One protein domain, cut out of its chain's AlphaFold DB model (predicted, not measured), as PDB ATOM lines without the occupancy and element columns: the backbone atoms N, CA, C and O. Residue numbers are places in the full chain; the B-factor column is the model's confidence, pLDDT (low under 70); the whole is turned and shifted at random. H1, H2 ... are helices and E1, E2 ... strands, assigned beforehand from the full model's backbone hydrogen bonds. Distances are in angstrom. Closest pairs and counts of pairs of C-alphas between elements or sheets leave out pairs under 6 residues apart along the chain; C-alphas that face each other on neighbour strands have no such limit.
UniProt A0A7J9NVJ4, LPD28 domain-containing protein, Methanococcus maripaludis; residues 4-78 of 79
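Overview. This is residues 4 to 78 of the 79 residues of the protein "LPD28 domain-containing protein" of Methanococcus maripaludis (UniProt A0A7J9NVJ4). You are looking at one strongly twisted, curled sheet of five strands, with the short helix H1 standing up over its E5 end on one face, while the long link of residues 8 to 19 loops past the other face. The 75 printed residues hold E1, E2, E3, E4, E5 and H1 along the chain; the sheet's order is E1, E4, E2, E3, E5, all antiparallel. The class is mixed, helices and strands, with 34 residues, under half, in named elements. The whole is compact, with a radius of gyration of the C-alphas of 11.4 A and spans of 34 by 26 by 25 A.

Along the chain. Find C-alpha 4 at (168.610, 219.041, 252.770), where E1 begins; it covers residues 4 to 7. E2, residues 20 to 26, runs 19.7 A from C-alpha 20 at (160.833, 223.699, 252.871). Next come E3, residues 33 to 37, 11.4 A, and E4, residues 44 to 50, 17.2 A. E5 is residues 61 to 63, and H1, residues 64 to 71, ends at C-alpha 71 at (166.376, 223.141, 265.865).

Arrangement. Start at the edge strand E1: N 7 and O 47 of E4 are 2.9 A apart. Between E4 and E2, look at N 22 and O 48, 2.9 A. E2 and E3 form a hairpin, with N 25 and O 35 at 2.8 A. At the other edge, N 36 of E3 and O 62 of E5 are 2.8 A apart. H1 is on the sheet, over E5, at a height of 7.2 A over the sheet; its line rises 49 degrees. The closest C-alphas of E3 and H1 are those of Ser 35 and Leu 64, 5.1 A. In H1 every O i to N i+4 pair is within hydrogen-bond range. E1 and E5 are apart.

Size, cuts and confidence. The two farthest C-alphas, of Arg 17 and Asp 29, are 33.6 A apart. The printed part has no cut; the link from E1 to E2 is long. No printed residue is under pLDDT 70.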
ATOM      1  N   ILE A   4     168.593 219.803 254.022       96.50
ATOM      2  CA  ILE A   4     168.610 219.041 252.770       96.50
ATOM      3  C   ILE A   4     169.688 219.610 251.848       96.50
ATOM      4  O   ILE A   4     170.515 218.861 251.332       96.50
ATOM      5  N   THR A   5     169.689 220.929 251.648       96.12
ATOM      6  CA  THR A   5     170.692 221.613 250.826       96.12
ATOM      7  C   THR A   5     170.796 223.094 251.176       96.12
ATOM      8  O   THR A   5     169.860 223.682 251.725       96.12
ATOM      9  N   THR A   6     171.927 223.696 250.815       95.94
ATOM     10  CA  THR A   6     172.164 225.137 250.847       95.94
ATOM     11  C   THR A   6     172.665 225.620 249.495       95.94
ATOM     12  O   THR A   6     173.263 224.874 248.715       95.94
ATOM     13  N   SER A   7     172.396 226.885 249.178       95.00
ATOM     14  CA  SER A   7     172.865 227.500 247.942       95.00
ATOM     15  C   SER A   7     173.141 228.983 248.124       95.00
ATOM     16  O   SER A   7     172.292 229.708 248.628       95.00
ATOM     17  N   HIS A   8     174.270 229.462 247.600       92.81
ATOM     18  CA  HIS A   8     174.514 230.900 247.431       92.81
ATOM     19  C   HIS A   8     173.581 231.537 246.389       92.81
ATOM     20  O   HIS A   8     173.443 232.753 246.323       92.81
ATOM     21  N   LYS A   9     172.943 230.730 245.529       94.62
ATOM     22  CA  LYS A   9     171.920 231.235 244.615       94.62
ATOM     23  C   LYS A   9     170.604 231.386 245.361       94.62
ATOM     24  O   LYS A   9     170.272 230.616 246.264       94.62
ATOM     25  N   ARG A  10     169.808 232.355 244.924       95.62
ATOM     26  CA  ARG A  10     168.408 232.445 245.320       95.62
ATOM     27  C   ARG A  10     167.620 231.346 244.614       95.62
ATOM     28  O   ARG A  10     167.384 231.448 243.412       95.62
ATOM     29  N   LEU A  11     167.254 230.315 245.367       96.62
ATOM     30  CA  LEU A  11     166.339 229.278 244.911       96.62
ATOM     31  C   LEU A  11     164.908 229.820 244.905       96.62
ATOM     32  O   LEU A  11     164.584 230.767 245.626       96.62
ATOM     33  N   ARG A  12     164.071 229.216 244.076       96.06
ATOM     34  CA  ARG A  12     162.620 229.397 244.034       96.06
ATOM     35  C   ARG A  12     161.952 228.085 244.419       96.06
ATOM     36  O   ARG A  12     162.594 227.039 244.389       96.06
ATOM     37  N   ASP A  13     160.660 228.132 244.713       95.12
ATOM     38  CA  ASP A  13     159.898 226.924 245.046       95.12
ATOM     39  C   ASP A  13     160.005 225.856 243.938       95.12
ATOM     40  O   ASP A  13     160.211 224.685 244.236       95.12
ATOM     41  N   ASP A  14     160.009 226.264 242.663       97.06
ATOM     42  CA  ASP A  14     160.181 225.359 241.513       97.06
ATOM     43  C   ASP A  14     161.569 224.685 241.442       97.06
ATOM     44  O   ASP A  14     161.727 223.651 240.787       97.06
ATOM     45  N   ASP A  15     162.589 225.250 242.102       96.69
ATOM     46  CA  ASP A  15     163.932 224.659 242.182       96.69
ATOM     47  C   ASP A  15     164.015 223.561 243.262       96.69
ATOM     48  O   ASP A  15     164.966 222.771 243.280       96.69
ATOM     49  N   VAL A  16     163.036 223.497 244.170       96.75
ATOM     50  CA  VAL A  16     163.037 222.615 245.340       96.75
ATOM     51  C   VAL A  16     162.103 221.431 245.108       96.75
ATOM     52  O   VAL A  16     160.890 221.565 245.003       96.75
ATOM     53  N   ARG A  17     162.679 220.227 245.041       94.75
ATOM     54  CA  ARG A  17     161.907 218.988 244.823       94.75
ATOM     55  C   ARG A  17     161.283 218.424 246.093       94.75
ATOM     56  O   ARG A  17     160.245 217.775 246.021       94.75
ATOM     57  N   GLU A  18     161.937 218.624 247.230       95.62
ATOM     58  CA  GLU A  18     161.500 218.146 248.538       95.62
ATOM     59  C   GLU A  18     161.961 219.110 249.635       95.62
ATOM     60  O   GLU A  18     163.031 219.711 249.528       95.62
ATOM     61  N   GLY A  19     161.158 219.226 250.693       96.88
ATOM     62  CA  GLY A  19     161.443 220.078 251.844       96.88
ATOM     63  C   GLY A  19     160.841 221.478 251.763       96.88
ATOM     64  O   GLY A  19     159.942 221.755 250.971       96.88
ATOM     65  N   TYR A  20     161.340 222.349 252.636       97.50
ATOM     66  CA  TYR A  20     160.833 223.699 252.871       97.50
ATOM     67  C   TYR A  20     161.935 224.719 252.598       97.50
ATOM     68  O   TYR A  20     163.004 224.653 253.208       97.50
ATOM     69  N   LEU A  21     161.679 225.638 251.667       97.88
ATOM     70  CA  LEU A  21     162.621 226.675 251.262       97.88
ATOM     71  C   LEU A  21     162.549 227.884 252.199       97.88
ATOM     72  O   LEU A  21     161.483 228.459 252.416       97.88
ATOM     73  N   TYR A  22     163.716 228.300 252.678       97.56
ATOM     74  CA  TYR A  22     163.928 229.546 253.401       97.56
ATOM     75  C   TYR A  22     165.174 230.250 252.868       97.56
ATOM     76  O   TYR A  22     165.973 229.697 252.102       97.56
ATOM     77  N   HIS A  23     165.362 231.488 253.297       97.62
ATOM     78  CA  HIS A  23     166.487 232.311 252.897       97.62
ATOM     79  C   HIS A  23     167.212 232.869 254.110       97.62
ATOM     80  O   HIS A  23     166.590 233.293 255.077       97.62
ATOM     81  N   ILE A  24     168.535 232.896 254.023       97.25
ATOM     82  CA  ILE A  24     169.393 233.572 254.978       97.25
ATOM     83  C   ILE A  24     169.572 235.008 254.514       97.25
ATOM     84  O   ILE A  24     170.074 235.250 253.408       97.25
ATOM     85  N   ARG A  25     169.141 235.945 255.351       96.25
ATOM     86  CA  ARG A  25     169.389 237.372 255.196       96.25
ATOM     87  C   ARG A  25     170.687 237.730 255.914       96.25
ATOM     88  O   ARG A  25     170.931 237.278 257.034       96.25
ATOM     89  N   GLY A  26     171.507 238.533 255.257       95.56
ATOM     90  CA  GLY A  26     172.674 239.164 255.847       95.56
ATOM     91  C   GLY A  26     172.313 240.436 256.605       95.56
ATOM     92  O   GLY A  26     171.288 241.066 256.336       95.56
ATOM     93  N   GLU A  27     173.162 240.833 257.542       92.06
ATOM     94  CA  GLU A  27     173.057 242.153 258.159       92.06
ATOM     95  C   GLU A  27     173.197 243.279 257.121       92.06
ATOM     96  O   GLU A  27     173.732 243.088 256.027       92.06
ATOM     97  N   ASP A  28     172.720 244.471 257.472       87.19
ATOM     98  CA  ASP A  28     172.683 245.608 256.548       87.19
ATOM     99  C   ASP A  28     174.060 246.227 256.273       87.19
ATOM    100  O   ASP A  28     174.260 246.792 255.197       87.19
ATOM    101  N   ASP A  29     175.002 246.100 257.209       84.88
ATOM    102  CA  ASP A  29     176.285 246.802 257.147       84.88
ATOM    103  C   ASP A  29     177.372 245.995 256.417       84.88
ATOM    104  O   ASP A  29     178.017 246.527 255.510       84.88
ATOM    105  N   ASN A  30     177.558 244.708 256.752       83.00
ATOM    106  CA  ASN A  30     178.606 243.869 256.144       83.00
ATOM    107  C   ASN A  30     178.083 242.635 255.391       83.00
ATOM    108  O   ASN A  30     178.876 241.884 254.822       83.00
ATOM    109  N   GLY A  31     176.764 242.407 255.362       87.50
ATOM    110  CA  GLY A  31     176.168 241.244 254.696       87.50
ATOM    111  C   GLY A  31     176.479 239.905 255.373       87.50
ATOM    112  O   GLY A  31     176.252 238.850 254.777       87.50
ATOM    113  N   GLU A  32     176.992 239.921 256.607       91.62
ATOM    114  CA  GLU A  32     177.203 238.706 257.392       91.62
ATOM    115  C   GLU A  32     175.862 238.003 257.653       91.62
ATOM    116  O   GLU A  32     174.888 238.673 258.000       91.62
ATOM    117  N   PRO A  33     175.773 236.670 257.488       94.69
ATOM    118  CA  PRO A  33     174.558 235.906 257.759       94.69
ATOM    119  C   PRO A  33     173.968 236.205 259.144       94.69
ATOM    120  O   PRO A  33     174.649 236.051 260.154       94.69
ATOM    121  N   TYR A  34     172.690 236.591 259.197       95.38
ATOM    122  CA  TYR A  34     172.066 237.090 260.427       95.38
ATOM    123  C   TYR A  34     170.767 236.367 260.798       95.38
ATOM    124  O   TYR A  34     170.617 235.892 261.928       95.38
ATOM    125  N   SER A  35     169.827 236.253 259.858       96.31
ATOM    126  CA  SER A  35     168.502 235.665 260.095       96.31
ATOM    127  C   SER A  35     168.121 234.669 259.010       96.31
ATOM    128  O   SER A  35     168.503 234.813 257.852       96.31
ATOM    129  N   VAL A  36     167.342 233.658 259.388       97.25
ATOM    130  CA  VAL A  36     166.590 232.811 258.461       97.25
ATOM    131  C   VAL A  36     165.164 233.343 258.354       97.25
ATOM    132  O   VAL A  36     164.527 233.633 259.364       97.25
ATOM    133  N   GLU A  37     164.662 233.489 257.132       97.25
ATOM    134  CA  GLU A  37     163.350 234.076 256.847       97.25
ATOM    135  C   GLU A  37     162.657 233.324 255.711       97.25
ATOM    136  O   GLU A  37     163.299 232.720 254.846       97.25
ATOM    137  N   LYS A  38     161.324 233.395 255.670       94.12
ATOM    138  CA  LYS A  38     160.547 232.791 254.575       94.12
ATOM    139  C   LYS A  38     160.777 233.497 253.236       94.12
ATOM    140  O   LYS A  38     160.886 232.848 252.201       94.12
ATOM    141  N   HIS A  39     160.894 234.824 253.254       90.62
ATOM    142  CA  HIS A  39     161.137 235.636 252.065       90.62
ATOM    143  C   HIS A  39     162.101 236.775 252.387       90.62
ATOM    144  O   HIS A  39     161.795 237.622 253.215       90.62
ATOM    145  N   VAL A  40     163.229 236.834 251.678       94.31
ATOM    146  CA  VAL A  40     164.248 237.883 251.847       94.31
ATOM    147  C   VAL A  40     164.300 238.734 250.586       94.31
ATOM    148  O   VAL A  40     164.678 238.228 249.532       94.31
ATOM    149  N   TRP A  41     163.941 240.014 250.652       90.44
ATOM    150  CA  TRP A  41     163.903 240.888 249.466       90.44
ATOM    151  C   TRP A  41     165.257 241.514 249.133       90.44
ATOM    152  O   TRP A  41     165.646 241.571 247.967       90.44
ATOM    153  N   VAL A  42     165.989 241.928 250.161       90.56
ATOM    154  CA  VAL A  42     167.314 242.553 250.075       90.56
ATOM    155  C   VAL A  42     168.289 241.793 250.964       90.56
ATOM    156  O   VAL A  42     167.854 241.076 251.860       90.56
ATOM    157  N   ASN A  43     169.589 241.935 250.709       93.81
ATOM    158  CA  ASN A  43     170.651 241.324 251.518       93.81
ATOM    159  C   ASN A  43     170.506 239.798 251.645       93.81
ATOM    160  O   ASN A  43     170.641 239.231 252.718       93.81
ATOM    161  N   HIS A  44     170.184 239.115 250.543       95.38
ATOM    162  CA  HIS A  44     170.182 237.649 250.512       95.38
ATOM    163  C   HIS A  44     171.612 237.116 250.500       95.38
ATOM    164  O   HIS A  44     172.417 237.556 249.681       95.38
ATOM    165  N   CYS A  45     171.888 236.152 251.379       95.06
ATOM    166  CA  CYS A  45     173.179 235.470 251.455       95.06
ATOM    167  C   CYS A  45     173.075 234.026 250.958       95.06
ATOM    168  O   CYS A  45     173.862 233.595 250.115       95.06
ATOM    169  N   TYR A  46     172.083 233.280 251.457       96.25
ATOM    170  CA  TYR A  46     171.917 231.860 251.143       96.25
ATOM    171  C   TYR A  46     170.448 231.482 251.013       96.25
ATOM    172  O   TYR A  46     169.557 232.102 251.585       96.25
ATOM    173  N   SER A  47     170.173 230.439 250.248       97.31
ATOM    174  CA  SER A  47     168.935 229.673 250.338       97.31
ATOM    175  C   SER A  47     169.219 228.403 251.123       97.31
ATOM    176  O   SER A  47     170.252 227.773 250.897       97.31
ATOM    177  N   VAL A  48     168.307 228.018 252.007       97.25
ATOM    178  CA  VAL A  48     168.385 226.781 252.786       97.25
ATOM    179  C   VAL A  48     167.096 225.998 252.591       97.25
ATOM    180  O   VAL A  48     166.003 226.558 252.645       97.25
ATOM    181  N   VAL A  49     167.228 224.701 252.333       97.69
ATOM    182  CA  VAL A  49     166.095 223.783 252.227       97.69
ATOM    183  C   VAL A  49     166.129 222.840 253.415       97.69
ATOM    184  O   VAL A  49     167.141 222.179 253.664       97.69
ATOM    185  N   LEU A  50     165.021 222.777 254.142       97.50
ATOM    186  CA  LEU A  50     164.895 222.018 255.381       97.50
ATOM    187  C   LEU A  50     163.942 220.841 255.213       97.50
ATOM    188  O   LEU A  50     162.992 220.896 254.435       97.50
ATOM    189  N   SER A  51     164.190 219.766 255.958       97.38
ATOM    190  CA  SER A  51     163.318 218.585 255.958       97.38
ATOM    191  C   SER A  51     161.972 218.818 256.643       97.38
ATOM    192  O   SER A  51     161.010 218.103 256.377       97.38
ATOM    193  N   GLU A  52     161.914 219.792 257.544       97.12
ATOM    194  CA  GLU A  52     160.767 220.135 258.382       97.12
ATOM    195  C   GLU A  52     160.563 221.660 258.309       97.12
ATOM    196  O   GLU A  52     161.526 222.382 258.033       97.12
ATOM    197  N   PRO A  53     159.339 222.174 258.498       96.69
ATOM    198  CA  PRO A  53     159.105 223.611 258.471       96.69
ATOM    199  C   PRO A  53     159.616 224.282 259.754       96.69
ATOM    200  O   PRO A  53     159.518 223.721 260.846       96.69
ATOM    201  N   ILE A  54     160.100 225.517 259.622       96.81
ATOM    202  CA  ILE A  54     160.327 226.427 260.750       96.81
ATOM    203  C   ILE A  54     158.982 226.993 261.211       96.81
ATOM    204  O   ILE A  54     158.164 227.421 260.394       96.81
ATOM    205  N   ASP A  55     158.800 227.030 262.526       96.06
ATOM    206  CA  ASP A  55     157.779 227.818 263.201       96.06
ATOM    207  C   ASP A  55     158.415 229.139 263.649       96.06
ATOM    208  O   ASP A  55     159.314 229.156 264.490       96.06
ATOM    209  N   PHE A  56     157.984 230.238 263.037       95.31
ATOM    210  CA  PHE A  56     158.461 231.578 263.376       95.31
ATOM    211  C   PHE A  56     157.620 232.243 264.479       95.31
ATOM    212  O   PHE A  56     157.916 233.370 264.869       95.31
ATOM    213  N   GLY A  57     156.581 231.574 264.991       92.19
ATOM    214  CA  GLY A  57     155.618 232.196 265.893       92.19
ATOM    215  C   GLY A  57     154.883 233.356 265.215       92.19
ATOM    216  O   GLY A  57     154.357 233.203 264.112       92.19
ATOM    217  N   ASP A  58     154.855 234.514 265.879       92.50
ATOM    218  CA  ASP A  58     154.218 235.736 265.365       92.50
ATOM    219  C   ASP A  58     155.123 236.534 264.401       92.50
ATOM    220  O   ASP A  58     154.656 237.462 263.733       92.50
ATOM    221  N   ASP A  59     156.406 236.173 264.308       91.50
ATOM    222  CA  ASP A  59     157.383 236.816 263.432       91.50
ATOM    223  C   ASP A  59     157.469 236.116 262.061       91.50
ATOM    224  O   ASP A  59     156.917 235.043 261.830       91.50
ATOM    225  N   ASN A  60     158.179 236.727 261.105       90.38
ATOM    226  CA  ASN A  60     158.455 236.124 259.786       90.38
ATOM    227  C   ASN A  60     159.924 235.695 259.608       90.38
ATOM    228  O   ASN A  60     160.330 235.302 258.507       90.38
ATOM    229  N   TYR A  61     160.718 235.802 260.673       95.69
ATOM    230  CA  TYR A  61     162.140 235.492 260.684       95.69
ATOM    231  C   TYR A  61     162.590 234.967 262.048       95.69
ATOM    232  O   TYR A  61     161.913 235.134 263.057       95.69
ATOM    233  N   MET A  62     163.764 234.346 262.068       96.62
ATOM    234  CA  MET A  62     164.449 233.891 263.273       96.62
ATOM    235  C   MET A  62     165.939 234.206 263.136       96.62
ATOM    236  O   MET A  62     166.511 234.041 262.058       96.62
ATOM    237  N   THR A  63     166.592 234.668 264.204       95.94
ATOM    238  CA  THR A  63     168.053 234.873 264.178       95.94
ATOM    239  C   THR A  63     168.774 233.534 264.005       95.94
ATOM    240  O   THR A  63     168.275 232.497 264.444       95.94
ATOM    241  N   LEU A  64     169.963 233.525 263.397       95.50
ATOM    242  CA  LEU A  64     170.719 232.280 263.207       95.50
ATOM    243  C   LEU A  64     171.087 231.597 264.531       95.50
ATOM    244  O   LEU A  64     171.072 230.371 264.599       95.50
ATOM    245  N   GLY A  65     171.348 232.371 265.590       95.44
ATOM    246  CA  GLY A  65     171.562 231.825 266.934       95.44
ATOM    247  C   GLY A  65     170.341 231.055 267.440       95.44
ATOM    248  O   GLY A  65     170.452 229.883 267.791       95.44
ATOM    249  N   MET A  66     169.154 231.668 267.371       96.31
ATOM    250  CA  MET A  66     167.906 230.997 267.752       96.31
ATOM    251  C   MET A  66     167.599 229.795 266.859       96.31
ATOM    252  O   MET A  66     167.120 228.779 267.356       96.31
ATOM    253  N   PHE A  67     167.886 229.881 265.560       95.94
ATOM    254  CA  PHE A  67     167.690 228.782 264.619       95.94
ATOM    255  C   PHE A  67     168.554 227.567 264.974       95.94
ATOM    256  O   PHE A  67     168.049 226.442 265.028       95.94
ATOM    257  N   ALA A  68     169.833 227.795 265.282       95.88
ATOM    258  CA  ALA A  68     170.752 226.760 265.732       95.88
ATOM    259  C   ALA A  68     170.297 226.122 267.052       95.88
ATOM    260  O   ALA A  68     170.217 224.898 267.146       95.88
ATOM    261  N   GLU A  69     169.941 226.941 268.045       96.81
ATOM    262  CA  GLU A  69     169.516 226.480 269.371       96.81
ATOM    263  C   GLU A  69     168.180 225.728 269.336       96.81
ATOM    264  O   GLU A  69     168.062 224.642 269.901       96.81
ATOM    265  N   THR A  70     167.181 226.276 268.640       96.31
ATOM    266  CA  THR A  70     165.808 225.739 268.608       96.31
ATOM    267  C   THR A  70     165.741 224.411 267.866       96.31
ATOM    268  O   THR A  70     165.025 223.497 268.276       96.31
ATOM    269  N   TYR A  71     166.492 224.284 266.770       95.69
ATOM    270  CA  TYR A  71     166.376 223.141 265.865       95.69
ATOM    271  C   TYR A  71     167.589 222.211 265.853       95.69
ATOM    272  O   TYR A  71     167.575 221.208 265.126       95.69
ATOM    273  N   GLY A  72     168.608 222.519 266.663       94.62
ATOM    274  CA  GLY A  72     169.856 221.765 266.745       94.62
ATOM    275  C   GLY A  72     170.646 221.800 265.438       94.62
ATOM    276  O   GLY A  72     171.182 220.774 265.022       94.62
ATOM    277  N   ILE A  73     170.651 222.947 264.754       93.25
ATOM    278  CA  ILE A  73     171.309 223.116 263.454       93.25
ATOM    279  C   ILE A  73     172.747 223.590 263.651       93.25
ATOM    280  O   ILE A  73     173.000 224.573 264.341       93.25
ATOM    281  N   ASP A  74     173.687 222.915 262.992       91.44
ATOM    282  CA  ASP A  74     175.061 223.392 262.867       91.44
ATOM    283  C   ASP A  74     175.125 224.498 261.804       91.44
ATOM    284  O   ASP A  74     174.889 224.248 260.619       91.44
ATOM    285  N   LEU A  75     175.447 225.724 262.222       88.81
ATOM    286  CA  LEU A  75     175.531 226.869 261.316       88.81
ATOM    287  C   LEU A  75     176.617 226.700 260.248       88.81
ATOM    288  O   LEU A  75     176.455 227.252 259.164       88.81
ATOM    289  N   LEU A  76     177.650 225.881 260.480       88.44
ATOM    290  CA  LEU A  76     178.663 225.562 259.462       88.44
ATOM    291  C   LEU A  76     178.098 224.762 258.279       88.44
ATOM    292  O   LEU A  76     178.751 224.631 257.250       88.44
ATOM    293  N   GLN A  77     176.897 224.197 258.419       84.25
ATOM    294  CA  GLN A  77     176.174 223.560 257.317       84.25
ATOM    295  C   GLN A  77     175.278 224.548 256.560       84.25
ATOM    296  O   GLN A  77     174.757 224.204 255.499       84.25
ATOM    297  N   VAL A  78     175.072 225.747 257.116       82.62
ATOM    298  CA  VAL A  78     174.257 226.823 256.542       82.62
ATOM    299  C   VAL A  78     175.113 227.784 255.712       82.62
ATOM    300  O   VAL A  78     174.686 228.142 254.611       82.62
TER     301      VAL A  78